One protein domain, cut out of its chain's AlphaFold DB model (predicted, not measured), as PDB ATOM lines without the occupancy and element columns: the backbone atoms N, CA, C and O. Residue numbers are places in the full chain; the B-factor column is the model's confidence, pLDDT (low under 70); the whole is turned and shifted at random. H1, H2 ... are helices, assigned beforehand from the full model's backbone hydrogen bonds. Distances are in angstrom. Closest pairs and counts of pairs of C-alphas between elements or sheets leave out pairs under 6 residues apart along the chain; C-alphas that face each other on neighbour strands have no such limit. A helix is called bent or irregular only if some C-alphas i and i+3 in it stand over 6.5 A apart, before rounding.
ATOM      1  N   ALA A   2      -0.115  24.360  11.057       72.50
ATOM      2  CA  ALA A   2      -0.265  24.657  12.490       72.50
ATOM      3  C   ALA A   2       0.953  25.364  13.120       72.50
ATOM      4  O   ALA A   2       0.780  26.350  13.821       72.50
ATOM      5  N   SER A   3       2.179  24.937  12.804       78.12
ATOM      6  CA  SER A   3       3.401  25.572  13.320       78.12
ATOM      7  C   SER A   3       3.622  27.017  12.855       78.12
ATOM      8  O   SER A   3       4.260  27.766  13.580       78.12
ATOM      9  N   GLN A   4       3.104  27.415  11.685       80.62
ATOM     10  CA  GLN A   4       3.192  28.797  11.183       80.62
ATOM     11  C   GLN A   4       2.101  29.670  11.814       80.62
ATOM     12  O   GLN A   4       2.370  30.776  12.255       80.62
ATOM     13  N   ASN A   5       0.895  29.122  11.976       83.81
ATOM     14  CA  ASN A   5      -0.247  29.881  12.485       83.81
ATOM     15  C   ASN A   5      -0.229  30.061  14.023       83.81
ATOM     16  O   ASN A   5      -0.915  30.932  14.547       83.81
ATOM     17  N   VAL A   6       0.511  29.234  14.771       84.12
ATOM     18  CA  VAL A   6       0.653  29.357  16.240       84.12
ATOM     19  C   VAL A   6       1.348  30.660  16.665       84.12
ATOM     20  O   VAL A   6       0.748  31.385  17.463       84.12
ATOM     21  N   PRO A   7       2.558  30.998  16.171       85.06
ATOM     22  CA  PRO A   7       3.190  32.279  16.489       85.06
ATOM     23  C   PRO A   7       2.356  33.463  15.983       85.06
ATOM     24  O   PRO A   7       2.197  34.438  16.708       85.06
ATOM     25  N   ASP A   8       1.735  33.334  14.810       82.00
ATOM     26  CA  ASP A   8       0.843  34.336  14.209       82.00
ATOM     27  C   ASP A   8      -0.371  34.688  15.087       82.00
ATOM     28  O   ASP A   8      -0.733  35.851  15.267       82.00
ATOM     29  N   VAL A   9      -1.015  33.679  15.674       86.94
ATOM     30  CA  VAL A   9      -2.125  33.898  16.611       86.94
ATOM     31  C   VAL A   9      -1.615  34.464  17.938       86.94
ATOM     32  O   VAL A   9      -2.322  35.240  18.582       86.94
ATOM     33  N   ALA A  10      -0.408  34.088  18.367       87.44
ATOM     34  CA  ALA A  10       0.185  34.584  19.604       87.44
ATOM     35  C   ALA A  10       0.527  36.082  19.524       87.44
ATOM     36  O   ALA A  10       0.229  36.811  20.470       87.44
ATOM     37  N   THR A  11       1.081  36.554  18.402       86.56
ATOM     38  CA  THR A  11       1.399  37.978  18.199       86.56
ATOM     39  C   THR A  11       0.136  38.831  18.158       86.56
ATOM     40  O   THR A  11       0.030  39.793  18.911       86.56
ATOM     41  N   MET A  12      -0.885  38.430  17.399       84.12
ATOM     42  CA  MET A  12      -2.153  39.169  17.356       84.12
ATOM     43  C   MET A  12      -2.878  39.205  18.714       84.12
ATOM     44  O   MET A  12      -3.499  40.213  19.057       84.12
ATOM     45  N   LYS A  13      -2.766  38.141  19.524       86.62
ATOM     46  CA  LYS A  13      -3.253  38.152  20.915       86.62
ATOM     47  C   LYS A  13      -2.468  39.124  21.796       86.62
ATOM     48  O   LYS A  13      -3.082  39.799  22.620       86.62
ATOM     49  N   ALA A  14      -1.148  39.214  21.624       84.81
ATOM     50  CA  ALA A  14      -0.310  40.185  22.332       84.81
ATOM     51  C   ALA A  14      -0.664  41.636  21.955       84.81
ATOM     52  O   ALA A  14      -0.670  42.502  22.827       84.81
ATOM     53  N   SER A  15      -1.073  41.875  20.706       79.75
ATOM     54  CA  SER A  15      -1.595  43.163  20.221       79.75
ATOM     55  C   SER A  15      -3.034  43.466  20.686       79.75
ATOM     56  O   SER A  15      -3.612  44.486  20.311       79.75
ATOM     57  N   GLY A  16      -3.627  42.609  21.528       82.31
ATOM     58  CA  GLY A  16      -4.937  42.821  22.154       82.31
ATOM     59  C   GLY A  16      -6.132  42.282  21.362       82.31
ATOM     60  O   GLY A  16      -7.274  42.493  21.776       82.31
ATOM     61  N   TYR A  17      -5.909  41.562  20.255       80.50
ATOM     62  CA  TYR A  17      -6.983  41.006  19.430       80.50
ATOM     63  C   TYR A  17      -7.276  39.542  19.778       80.50
ATOM     64  O   TYR A  17      -6.429  38.653  19.686       80.50
ATOM     65  N   GLN A  18      -8.526  39.270  20.155       81.25
ATOM     66  CA  GLN A  18      -9.014  37.919  20.432       81.25
ATOM     67  C   GLN A  18      -9.391  37.217  19.122       81.25
ATOM     68  O   GLN A  18     -10.411  37.523  18.507       81.25
ATOM     69  N   LEU A  19      -8.565  36.259  18.701       81.88
ATOM     70  CA  LEU A  19      -8.784  35.486  17.478       81.88
ATOM     71  C   LEU A  19      -9.406  34.110  17.755       81.88
ATOM     72  O   LEU A  19      -8.834  33.328  18.526       81.88
ATOM     73  N   PRO A  20     -10.496  33.740  17.058       87.06
ATOM     74  CA  PRO A  20     -11.017  32.379  17.075       87.06
ATOM     75  C   PRO A  20     -10.155  31.465  16.181       87.06
ATOM     76  O   PRO A  20     -10.472  31.216  15.018       87.06
ATOM     77  N   ALA A  21      -9.043  30.961  16.726       84.31
ATOM     78  CA  ALA A  21      -8.033  30.209  15.970       84.31
ATOM     79  C   ALA A  21      -8.570  28.939  15.277       84.31
ATOM     80  O   ALA A  21      -8.200  28.671  14.137       84.31
ATOM     81  N   SER A  22      -9.460  28.174  15.925       88.12
ATOM     82  CA  SER A  22     -10.041  26.958  15.329       88.12
ATOM     83  C   SER A  22     -10.905  27.256  14.094       88.12
ATOM     84  O   SER A  22     -10.620  26.684  13.043       88.12
ATOM     85  N   PRO A  23     -11.902  28.165  14.153       89.06
ATOM     86  CA  PRO A  23     -12.652  28.579  12.965       89.06
ATOM     87  C   PRO A  23     -11.773  29.131  11.838       89.06
ATOM     88  O   PRO A  23     -11.979  28.771  10.680       89.06
ATOM     89  N   LEU A  24     -10.766  29.950  12.169       88.12
ATOM     90  CA  LEU A  24      -9.814  30.488  11.190       88.12
ATOM     91  C   LEU A  24      -9.050  29.370  10.472       88.12
ATOM     92  O   LEU A  24      -8.987  29.365   9.245       88.12
ATOM     93  N   MET A  25      -8.526  28.399  11.223       88.50
ATOM     94  CA  MET A  25      -7.776  27.274  10.662       88.50
ATOM     95  C   MET A  25      -8.650  26.413   9.738       88.50
ATOM     96  O   MET A  25      -8.210  26.044   8.646       88.50
ATOM     97  N   ILE A  26      -9.893  26.126  10.148       90.88
ATOM     98  CA  ILE A  26     -10.862  25.379   9.331       90.88
ATOM     99  C   ILE A  26     -11.141  26.133   8.031       90.88
ATOM    100  O   ILE A  26     -11.065  25.541   6.956       90.88
ATOM    101  N   PHE A  27     -11.402  27.439   8.110       91.00
ATOM    102  CA  PHE A  27     -11.686  28.260   6.937       91.00
ATOM    103  C   PHE A  27     -10.507  28.297   5.958       91.00
ATOM    104  O   PHE A  27     -10.691  28.051   4.767       91.00
ATOM    105  N   THR A  28      -9.283  28.518   6.449       90.31
ATOM    106  CA  THR A  28      -8.081  28.499   5.598       90.31
ATOM    107  C   THR A  28      -7.822  27.124   4.982       90.31
ATOM    108  O   THR A  28      -7.402  27.041   3.831       90.31
ATOM    109  N   GLY A  29      -8.109  26.043   5.715       90.56
ATOM    110  CA  GLY A  29      -7.981  24.675   5.215       90.56
ATOM    111  C   GLY A  29      -8.996  24.362   4.117       90.56
ATOM    112  O   GLY A  29      -8.621  23.842   3.070       90.56
ATOM    113  N   LEU A  30     -10.263  24.737   4.313       93.06
ATOM    114  CA  LEU A  30     -11.307  24.597   3.294       93.06
ATOM    115  C   LEU A  30     -10.989  25.421   2.047       93.06
ATOM    116  O   LEU A  30     -11.114  24.917   0.934       93.06
ATOM    117  N   LEU A  31     -10.533  26.662   2.220       92.56
ATOM    118  CA  LEU A  31     -10.154  27.512   1.098       92.56
ATOM    119  C   LEU A  31      -8.968  26.921   0.322       92.56
ATOM    120  O   LEU A  31      -8.992  26.924  -0.905       92.56
ATOM    121  N   ALA A  32      -7.971  26.358   1.012       92.06
ATOM    122  CA  ALA A  32      -6.856  25.668   0.367       92.06
ATOM    123  C   ALA A  32      -7.328  24.418  -0.390       92.06
ATOM    124  O   ALA A  32      -6.907  24.199  -1.518       92.06
ATOM    125  N   LEU A  33      -8.246  23.630   0.178       92.75
ATOM    126  CA  LEU A  33      -8.832  22.475  -0.512       92.75
ATOM    127  C   LEU A  33      -9.580  22.886  -1.786       92.75
ATOM    128  O   LEU A  33      -9.398  22.257  -2.825       92.75
ATOM    129  N   LEU A  34     -10.376  23.956  -1.726       93.50
ATOM    130  CA  LEU A  34     -11.108  24.481  -2.882       93.50
ATOM    131  C   LEU A  34     -10.170  25.044  -3.955       93.50
ATOM    132  O   LEU A  34     -10.387  24.828  -5.146       93.50
ATOM    133  N   LEU A  35      -9.121  25.756  -3.541       91.69
ATOM    134  CA  LEU A  35      -8.156  26.369  -4.452       91.69
ATOM    135  C   LEU A  35      -7.028  25.414  -4.885       91.69
ATOM    136  O   LEU A  35      -6.230  25.766  -5.754       91.69
ATOM    137  N   SER A  36      -6.990  24.190  -4.352       92.38
ATOM    138  CA  SER A  36      -5.994  23.165  -4.690       92.38
ATOM    139  C   SER A  36      -5.985  22.841  -6.183       92.38
ATOM    140  O   SER A  36      -4.921  22.778  -6.800       92.38
ATOM    141  N   SER A  37      -7.162  22.760  -6.816       87.69
ATOM    142  CA  SER A  37      -7.284  22.565  -8.270       87.69
ATOM    143  C   SER A  37      -6.678  23.705  -9.097       87.69
ATOM    144  O   SER A  37      -6.353  23.503 -10.263       87.69
ATOM    145  N   PHE A  38      -6.493  24.882  -8.499       87.25
ATOM    146  CA  PHE A  38      -5.853  26.046  -9.117       87.25
ATOM    147  C   PHE A  38      -4.359  26.158  -8.760       87.25
ATOM    148  O   PHE A  38      -3.730  27.169  -9.065       87.25
ATOM    149  N   GLY A  39      -3.779  25.139  -8.115       84.94
ATOM    150  CA  GLY A  39      -2.371  25.106  -7.712       84.94
ATOM    151  C   GLY A  39      -2.086  25.713  -6.335       84.94
ATOM    152  O   GLY A  39      -0.923  25.799  -5.939       84.94
ATOM    153  N   VAL A  40      -3.114  26.115  -5.578       88.44
ATOM    154  CA  VAL A  40      -2.946  26.645  -4.215       88.44
ATOM    155  C   VAL A  40      -2.951  25.494  -3.213       88.44
ATOM    156  O   VAL A  40      -3.996  25.011  -2.797       88.44
ATOM    157  N   TYR A  41      -1.765  25.057  -2.798       85.00
ATOM    158  CA  TYR A  41      -1.594  23.909  -1.900       85.00
ATOM    159  C   TYR A  41      -1.627  24.272  -0.403       85.00
ATOM    160  O   TYR A  41      -1.697  23.382   0.443       85.00
ATOM    161  N   SER A  42      -1.541  25.561  -0.047       86.44
ATOM    162  CA  SER A  42      -1.526  26.021   1.349       86.44
ATOM    163  C   SER A  42      -1.968  27.481   1.478       86.44
ATOM    164  O   SER A  42      -1.573  28.320   0.674       86.44
ATOM    165  N   ILE A  43      -2.730  27.791   2.533       87.62
ATOM    166  CA  ILE A  43      -3.196  29.145   2.878       87.62
ATOM    167  C   ILE A  43      -3.001  29.390   4.378       87.62
ATOM    168  O   ILE A  43      -3.599  28.701   5.197       87.62
ATOM    169  N   CYS A  44      -2.178  30.362   4.762       88.44
ATOM    170  CA  CYS A  44      -1.905  30.703   6.164       88.44
ATOM    171  C   CYS A  44      -2.505  32.058   6.570       88.44
ATOM    172  O   CYS A  44      -2.989  32.824   5.735       88.44
ATOM    173  N   ILE A  45      -2.500  32.334   7.876       84.56
ATOM    174  CA  ILE A  45      -2.948  33.615   8.428       84.56
ATOM    175  C   ILE A  45      -1.846  34.651   8.175       84.56
ATOM    176  O   ILE A  45      -0.692  34.427   8.503       84.56
ATOM    177  N   ALA A  46      -2.187  35.808   7.611       83.38
ATOM    178  CA  ALA A  46      -1.217  36.869   7.344       83.38
ATOM    179  C   ALA A  46      -0.977  37.746   8.590       83.38
ATOM    180  O   ALA A  46      -1.274  38.940   8.566       83.38
ATOM    181  N   ALA A  47      -0.478  37.174   9.690       77.69
ATOM    182  CA  ALA A  47      -0.422  37.892  10.968       77.69
ATOM    183  C   ALA A  47       0.564  39.060  10.988       77.69
ATOM    184  O   ALA A  47       0.236  40.081  11.572       77.69
ATOM    185  N   ILE A  48       1.710  38.968  10.306       83.25
ATOM    186  CA  ILE A  48       2.640  40.109  10.188       83.25
ATOM    187  C   ILE A  48       1.932  41.295   9.525       83.25
ATOM    188  O   ILE A  48       1.953  42.413  10.028       83.25
ATOM    189  N   THR A  49       1.242  41.036   8.414       86.62
ATOM    190  CA  THR A  49       0.459  42.056   7.705       86.62
ATOM    191  C   THR A  49      -0.652  42.605   8.592       86.62
ATOM    192  O   THR A  49      -0.867  43.813   8.643       86.62
ATOM    193  N   ALA A  50      -1.352  41.723   9.308       82.06
ATOM    194  CA  ALA A  50      -2.407  42.119  10.224       82.06
ATOM    195  C   ALA A  50      -1.864  42.998  11.354       82.06
ATOM    196  O   ALA A  50      -2.508  43.991  11.680       82.06
ATOM    197  N   ASP A  51      -0.716  42.661  11.936       82.38
ATOM    198  CA  ASP A  51      -0.085  43.413  13.022       82.38
ATOM    199  C   ASP A  51       0.329  44.811  12.547       82.38
ATOM    200  O   ASP A  51      -0.039  45.801  13.175       82.38
ATOM    201  N   ILE A  52       0.932  44.915  11.353       85.44
ATOM    202  CA  ILE A  52       1.235  46.203  10.702       85.44
ATOM    203  C   ILE A  52      -0.040  47.037  10.510       85.44
ATOM    204  O   ILE A  52      -0.058  48.234  10.797       85.44
ATOM    205  N   CYS A  53      -1.134  46.413  10.071       84.75
ATOM    206  CA  CYS A  53      -2.412  47.102   9.877       84.75
ATOM    207  C   CYS A  53      -3.093  47.509  11.197       84.75
ATOM    208  O   CYS A  53      -4.010  48.325  11.177       84.75
ATOM    209  N   GLN A  54      -2.680  46.955  12.340       82.00
ATOM    210  CA  GLN A  54      -3.258  47.241  13.658       82.00
ATOM    211  C   GLN A  54      -2.541  48.370  14.408       82.00
ATOM    212  O   GLN A  54      -3.041  48.805  15.451       82.00
ATOM    213  N   ILE A  55      -1.423  48.880  13.888       83.19
ATOM    214  CA  ILE A  55      -0.654  49.985  14.477       83.19
ATOM    215  C   ILE A  55      -1.512  51.271  14.494       83.19
ATOM    216  O   ILE A  55      -2.305  51.491  13.575       83.19
ATOM    217  N   PRO A  56      -1.392  52.145  15.516       81.19
ATOM    218  CA  PRO A  56      -2.107  53.426  15.577       81.19
ATOM    219  C   PRO A  56      -1.945  54.332  14.352       81.19
ATOM    220  O   PRO A  56      -2.885  55.051  14.026       81.19
ATOM    221  N   GLU A  57      -0.827  54.226  13.635       81.94
ATOM    222  CA  GLU A  57      -0.573  54.966  12.392       81.94
ATOM    223  C   GLU A  57      -1.490  54.552  11.229       81.94
ATOM    224  O   GLU A  57      -1.702  55.329  10.302       81.94
ATOM    225  N   ALA A  58      -2.059  53.340  11.252       79.38
ATOM    226  CA  ALA A  58      -2.927  52.853  10.177       79.38
ATOM    227  C   ALA A  58      -4.310  53.525  10.193       79.38
ATOM    228  O   ALA A  58      -4.896  53.783   9.143       79.38
ATOM    229  N   HIS A  59      -4.845  53.787  11.388       80.31
ATOM    230  CA  HIS A  59      -6.043  54.597  11.590       80.31
ATOM    231  C   HIS A  59      -6.144  55.014  13.072       80.31
ATOM    232  O   HIS A  59      -5.984  54.149  13.952       80.31
ATOM    233  N   PRO A  60      -6.476  56.287  13.376       78.56
ATOM    234  CA  PRO A  60      -6.595  56.767  14.755       78.56
ATOM    235  C   PRO A  60      -7.654  55.988  15.547       78.56
ATOM    236  O   PRO A  60      -7.418  55.597  16.688       78.56
ATOM    237  N   GLU A  61      -8.790  55.667  14.922       82.56
ATOM    238  CA  GLU A  61      -9.829  54.821  15.521       82.56
ATOM    239  C   GLU A  61      -9.545  53.317  15.318       82.56
ATOM    240  O   GLU A  61      -9.558  52.846  14.175       82.56
ATOM    241  N   PRO A  62      -9.380  52.519  16.396       76.56
ATOM    242  CA  PRO A  62      -9.059  51.089  16.304       76.56
ATOM    243  C   PRO A  62     -10.084  50.266  15.517       76.56
ATOM    244  O   PRO A  62      -9.726  49.317  14.826       76.56
ATOM    245  N   LYS A  63     -11.364  50.659  15.574       81.50
ATOM    246  CA  LYS A  63     -12.473  49.974  14.889       81.50
ATOM    247  C   LYS A  63     -12.430  50.097  13.367       81.50
ATOM    248  O   LYS A  63     -13.147  49.363  12.699       81.50
ATOM    249  N   HIS A  64     -11.612  50.997  12.827       85.31
ATOM    250  CA  HIS A  64     -11.488  51.241  11.389       85.31
ATOM    251  C   HIS A  64     -10.175  50.701  10.804       85.31
ATOM    252  O   HIS A  64     -10.011  50.678   9.587       85.31
ATOM    253  N   ARG A  65      -9.264  50.178  11.638       83.88
ATOM    254  CA  ARG A  65      -7.957  49.650  11.204       83.88
ATOM    255  C   ARG A  65      -8.052  48.447  10.259       83.88
ATOM    256  O   ARG A  65      -7.147  48.210   9.464       83.88
ATOM    257  N   TRP A  66      -9.179  47.730  10.263       84.38
ATOM    258  CA  TRP A  66      -9.444  46.649   9.305       84.38
ATOM    259  C   TRP A  66      -9.436  47.128   7.846       84.38
ATOM    260  O   TRP A  66      -9.115  46.335   6.963       84.38
ATOM    261  N   LEU A  67      -9.716  48.413   7.586       87.31
ATOM    262  CA  LEU A  67      -9.679  48.989   6.240       87.31
ATOM    263  C   LEU A  67      -8.289  48.864   5.605       87.31
ATOM    264  O   LEU A  67      -8.194  48.549   4.420       87.31
ATOM    265  N   ALA A  68      -7.218  49.035   6.388       88.62
ATOM    266  CA  ALA A  68      -5.845  48.866   5.911       88.62
ATOM    267  C   ALA A  68      -5.567  47.410   5.494       88.62
ATOM    268  O   ALA A  68      -4.986  47.153   4.434       88.62
ATOM    269  N   ALA A  69      -6.061  46.446   6.277       86.75
ATOM    270  CA  ALA A  69      -5.946  45.027   5.950       86.75
ATOM    271  C   ALA A  69      -6.756  44.668   4.692       86.75
ATOM    272  O   ALA A  69      -6.262  43.948   3.822       86.75
ATOM    273  N   THR A  70      -7.970  45.210   4.546       88.19
ATOM    274  CA  THR A  70      -8.804  45.009   3.351       88.19
ATOM    275  C   THR A  70      -8.165  45.611   2.106       88.19
ATOM    276  O   THR A  70      -8.103  44.932   1.083       88.19
ATOM    277  N   ALA A  71      -7.644  46.837   2.184       90.81
ATOM    278  CA  ALA A  71      -6.946  47.467   1.068       90.81
ATOM    279  C   ALA A  71      -5.750  46.616   0.619       90.81
ATOM    280  O   ALA A  71      -5.626  46.308  -0.565       90.81
ATOM    281  N   THR A  72      -4.933  46.151   1.568       89.94
ATOM    282  CA  THR A  72      -3.794  45.266   1.282       89.94
ATOM    283  C   THR A  72      -4.239  43.984   0.574       89.94
ATOM    284  O   THR A  72      -3.662  43.609  -0.447       89.94
ATOM    285  N   GLY A  73      -5.310  43.345   1.057       88.75
ATOM    286  CA  GLY A  73      -5.884  42.156   0.424       88.75
ATOM    287  C   GLY A  73      -6.356  42.409  -1.011       88.75
ATOM    288  O   GLY A  73      -6.046  41.625  -1.907       88.75
ATOM    289  N   VAL A  74      -7.046  43.527  -1.257       93.19
ATOM    290  CA  VAL A  74      -7.497  43.913  -2.604       93.19
ATOM    291  C   VAL A  74      -6.306  44.137  -3.536       93.19
ATOM    292  O   VAL A  74      -6.295  43.602  -4.644       93.19
ATOM    293  N   PHE A  75      -5.274  44.857  -3.091       94.00
ATOM    294  CA  PHE A  75      -4.072  45.076  -3.900       94.00
ATOM    295  C   PHE A  75      -3.333  43.774  -4.216       94.00
ATOM    296  O   PHE A  75      -2.868  43.607  -5.342       94.00
ATOM    297  N   TYR A  76      -3.267  42.827  -3.276       90.12
ATOM    298  CA  TYR A  76      -2.649  41.521  -3.523       90.12
ATOM    299  C   TYR A  76      -3.426  40.703  -4.560       90.12
ATOM    300  O   TYR A  76      -2.813  40.081  -5.428       90.12
ATOM    301  N   LEU A  77      -4.762  40.748  -4.531       90.75
ATOM    302  CA  LEU A  77      -5.591  40.104  -5.555       90.75
ATOM    303  C   LEU A  77      -5.407  40.755  -6.930       90.75
ATOM    304  O   LEU A  77      -5.228  40.047  -7.921       90.75
ATOM    305  N   LEU A  78      -5.395  42.089  -6.999       94.19
ATOM    306  CA  LEU A  78      -5.159  42.821  -8.247       94.19
ATOM    307  C   LEU A  78      -3.770  42.527  -8.824       94.19
ATOM    308  O   LEU A  78      -3.648  42.253 -10.017       94.19
ATOM    309  N   ALA A  79      -2.735  42.526  -7.981       92.44
ATOM    310  CA  ALA A  79      -1.380  42.166  -8.381       92.44
ATOM    311  C   ALA A  79      -1.314  40.716  -8.886       92.44
ATOM    312  O   ALA A  79      -0.717  40.460  -9.931       92.44
ATOM    313  N   GLY A  80      -1.977  39.778  -8.203       89.38
ATOM    314  CA  GLY A  80      -2.074  38.383  -8.640       89.38
ATOM    315  C   GLY A  80      -2.727  38.234 -10.018       89.38
ATOM    316  O   GLY A  80      -2.199  37.527 -10.876       89.38
ATOM    317  N   LEU A  81      -3.830  38.946 -10.269       90.69
ATOM    318  CA  LEU A  81      -4.509  38.949 -11.571       90.69
ATOM    319  C   LEU A  81      -3.643  39.569 -12.677       90.69
ATOM    320  O   LEU A  81      -3.543  39.014 -13.774       90.69
ATOM    321  N   ALA A  82      -2.975  40.687 -12.388       90.94
ATOM    322  CA  ALA A  82      -2.064  41.336 -13.326       90.94
ATOM    323  C   ALA A  82      -0.884  40.418 -13.695       90.94
ATOM    324  O   ALA A  82      -0.561  40.258 -14.879       90.94
ATOM    325  N   LEU A  83      -0.285  39.743 -12.710       89.50
ATOM    326  CA  LEU A  83       0.793  38.780 -12.938       89.50
ATOM    327  C   LEU A  83       0.317  37.575 -13.754       89.50
ATOM    328  O   LEU A  83       0.978  37.206 -14.726       89.50
ATOM    329  N   LEU A  84      -0.852  37.012 -13.434       88.06
ATOM    330  CA  LEU A  84      -1.438  35.910 -14.200       88.06
ATOM    331  C   LEU A  84      -1.648  36.294 -15.674       88.06
ATOM    332  O   LEU A  84      -1.299  35.521 -16.569       88.06
ATOM    333  N   SER A  85      -2.159  37.501 -15.934       86.50
ATOM    334  CA  SER A  85      -2.357  37.998 -17.302       86.50
ATOM    335  C   SER A  85      -1.035  38.151 -18.070       86.50
ATOM    336  O   SER A  85      -0.941  37.764 -19.236       86.50
ATOM    337  N   THR A  86       0.020  38.615 -17.392       89.44
ATOM    338  CA  THR A  86       1.357  38.806 -17.977       89.44
ATOM    339  C   THR A  86       2.021  37.465 -18.305       89.44
ATOM    340  O   THR A  86       2.592  37.283 -19.385       89.44
ATOM    341  N   ILE A  87       1.911  36.488 -17.402       90.19
ATOM    342  CA  ILE A  87       2.453  35.139 -17.606       90.19
ATOM    343  C   ILE A  87       1.710  34.442 -18.750       90.19
ATOM    344  O   ILE A  87       2.348  33.895 -19.646       90.19
ATOM    345  N   SER A  88       0.377  34.510 -18.782       87.94
ATOM    346  CA  SER A  88      -0.407  33.910 -19.866       87.94
ATOM    347  C   SER A  88      -0.071  34.532 -21.229       87.94
ATOM    348  O   SER A  88       0.190  33.809 -22.191       87.94
ATOM    349  N   GLY A  89       0.035  35.865 -21.300       86.62
ATOM    350  CA  GLY A  89       0.415  36.579 -22.521       86.62
ATOM    351  C   GLY A  89       1.805  36.198 -23.038       86.62
ATOM    352  O   GLY A  89       1.967  35.921 -24.228       86.62
ATOM    353  N   SER A  90       2.799  36.110 -22.151       87.31
ATOM    354  CA  SER A  90       4.157  35.691 -22.531       87.31
ATOM    355  C   SER A  90       4.221  34.221 -22.968       87.31
ATOM    356  O   SER A  90       4.921  33.905 -23.934       87.31
ATOM    357  N   LEU A  91       3.436  33.332 -22.348       88.12
ATOM    358  CA  LEU A  91       3.331  31.930 -22.762       88.12
ATOM    359  C   LEU A  91       2.713  31.793 -24.163       88.12
ATOM    360  O   LEU A  91       3.213  31.019 -24.979       88.12
ATOM    361  N   ILE A  92       1.657  32.562 -24.458       88.94
ATOM    362  CA  ILE A  92       0.991  32.571 -25.770       88.94
ATOM    363  C   ILE A  92       1.937  33.110 -26.847       88.94
ATOM    364  O   ILE A  92       2.088  32.474 -27.891       88.94
ATOM    365  N   LEU A  93       2.622  34.233 -26.590       88.12
ATOM    366  CA  LEU A  93       3.610  34.778 -27.529       88.12
ATOM    367  C   LEU A  93       4.760  33.794 -27.775       88.12
ATOM    368  O   LEU A  93       5.172  33.607 -28.919       88.12
ATOM    369  N   GLY A  94       5.255  33.138 -26.721       88.69
ATOM    370  CA  GLY A  94       6.321  32.140 -26.821       88.69
ATOM    371  C   GLY A  94       5.890  30.848 -27.526       88.69
ATOM    372  O   GLY A  94       6.698  30.210 -28.202       88.69
ATOM    373  N   ALA A  95       4.623  30.446 -27.405       87.62
ATOM    374  CA  ALA A  95       4.060  29.335 -28.171       87.62
ATOM    375  C   ALA A  95       3.858  29.715 -29.648       87.62
ATOM    376  O   ALA A  95       4.121  28.903 -30.537       87.62
ATOM    377  N   TYR A  96       3.438  30.954 -29.915       88.50
ATOM    378  CA  TYR A  96       3.287  31.484 -31.267       88.50
ATOM    379  C   TYR A  96       4.636  31.614 -31.986       88.50
ATOM    380  O   TYR A  96       4.754  31.165 -33.125       88.50
ATOM    381  N   SER A  97       5.673  32.150 -31.328       88.56
ATOM    382  CA  SER A  97       7.006  32.280 -31.936       88.56
ATOM    383  C   SER A  97       7.632  30.919 -32.247       88.56
ATOM    384  O   SER A  97       8.195  30.753 -33.325       88.56
ATOM    385  N   ARG A  98       7.449  29.916 -31.371       84.12
ATOM    386  CA  ARG A  98       7.916  28.538 -31.606       84.12
ATOM    387  C   ARG A  98       7.224  27.824 -32.761       84.12
ATOM    388  O   ARG A  98       7.839  26.949 -33.345       84.12
ATOM    389  N   LYS A  99       5.970  28.155 -33.085       82.56
ATOM    390  CA  LYS A  99       5.291  27.608 -34.275       82.56
ATOM    391  C   LYS A  99       5.705  28.297 -35.578       82.56
ATOM    392  O   LYS A  99       5.359  27.806 -36.647       82.56
ATOM    393  N   ARG A 100       6.347  29.465 -35.486       80.31
ATOM    394  CA  ARG A 100       6.744  30.294 -36.632       80.31
ATOM    395  C   ARG A 100       8.208  30.094 -37.044       80.31
ATOM    396  O   ARG A 100       8.573  30.574 -38.113       80.31
ATOM    397  N   ALA A 101       9.009  29.457 -36.190       70.19
ATOM    398  CA  ALA A 101      10.372  28.998 -36.460       70.19
ATOM    399  C   ALA A 101      10.347  27.553 -36.970       70.19
ATOM    400  O   ALA A 101      11.215  27.227 -37.804       70.19
TER     401      ALA A 101
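This is residues 2 to 101 of the 101 residues of an uncharacterized protein of Salmonella enterica subsp. arizonae serovar 18:z4,z23:- str. CVM N26626 (UniProt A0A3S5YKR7). From Ala 2 onward you meet a loose, open clamp: H1 and H3 pack together at one end, H2 runs along one side, and long H4 leaves H3 along the other, with a gap between. Residues 74 to 101, of which 74 to 100 belong to H4, stick out as an arm. The printed part has 100 residues with four named helices, H1 to H4, all helix; it is only just loose, close to extended, radius of gyration of the C-alphas 18.6 A, spans 62 by 30 by 17 A.

Look at H1, residues 2 to 14: its residues 8 to 12 alone touch H3, residues 47 to 54, closest C-alphas Asp 8 and Ala 47, 5.0 A. H4, residues 66 to 100, touches H3 with residues 66 to 69 alone, closest C-alphas Cys 53 and Ala 68, 5.5 A, at a steep tilt of 49 degrees. H2, residues 21 to 38, is apart from H4 and close but not clearly touching H1, closest C-alphas Val 9 and Ala 21, 7.0 A. Every O i to N i+4 pair is within hydrogen-bond range in H3 and H4, but 7 of 9 in H1 and 12 of 14 in H2.

Find C-alpha 2 at (-0.265, 24.657, 12.490), where H1 begins; H2 runs 25.5 A, only just irregular, C-alphas 34 and 37 being 6.9 A apart. H4 runs 51.4 A to C-alpha 100 at (6.744, 30.294, -36.632).

The C-alphas of Gly 16 and Ala 101, the two farthest apart, are 62.1 A apart. The link from H3 to H4 is long, the printed part has no cut, and no printed residue is under 70 in pLDDT.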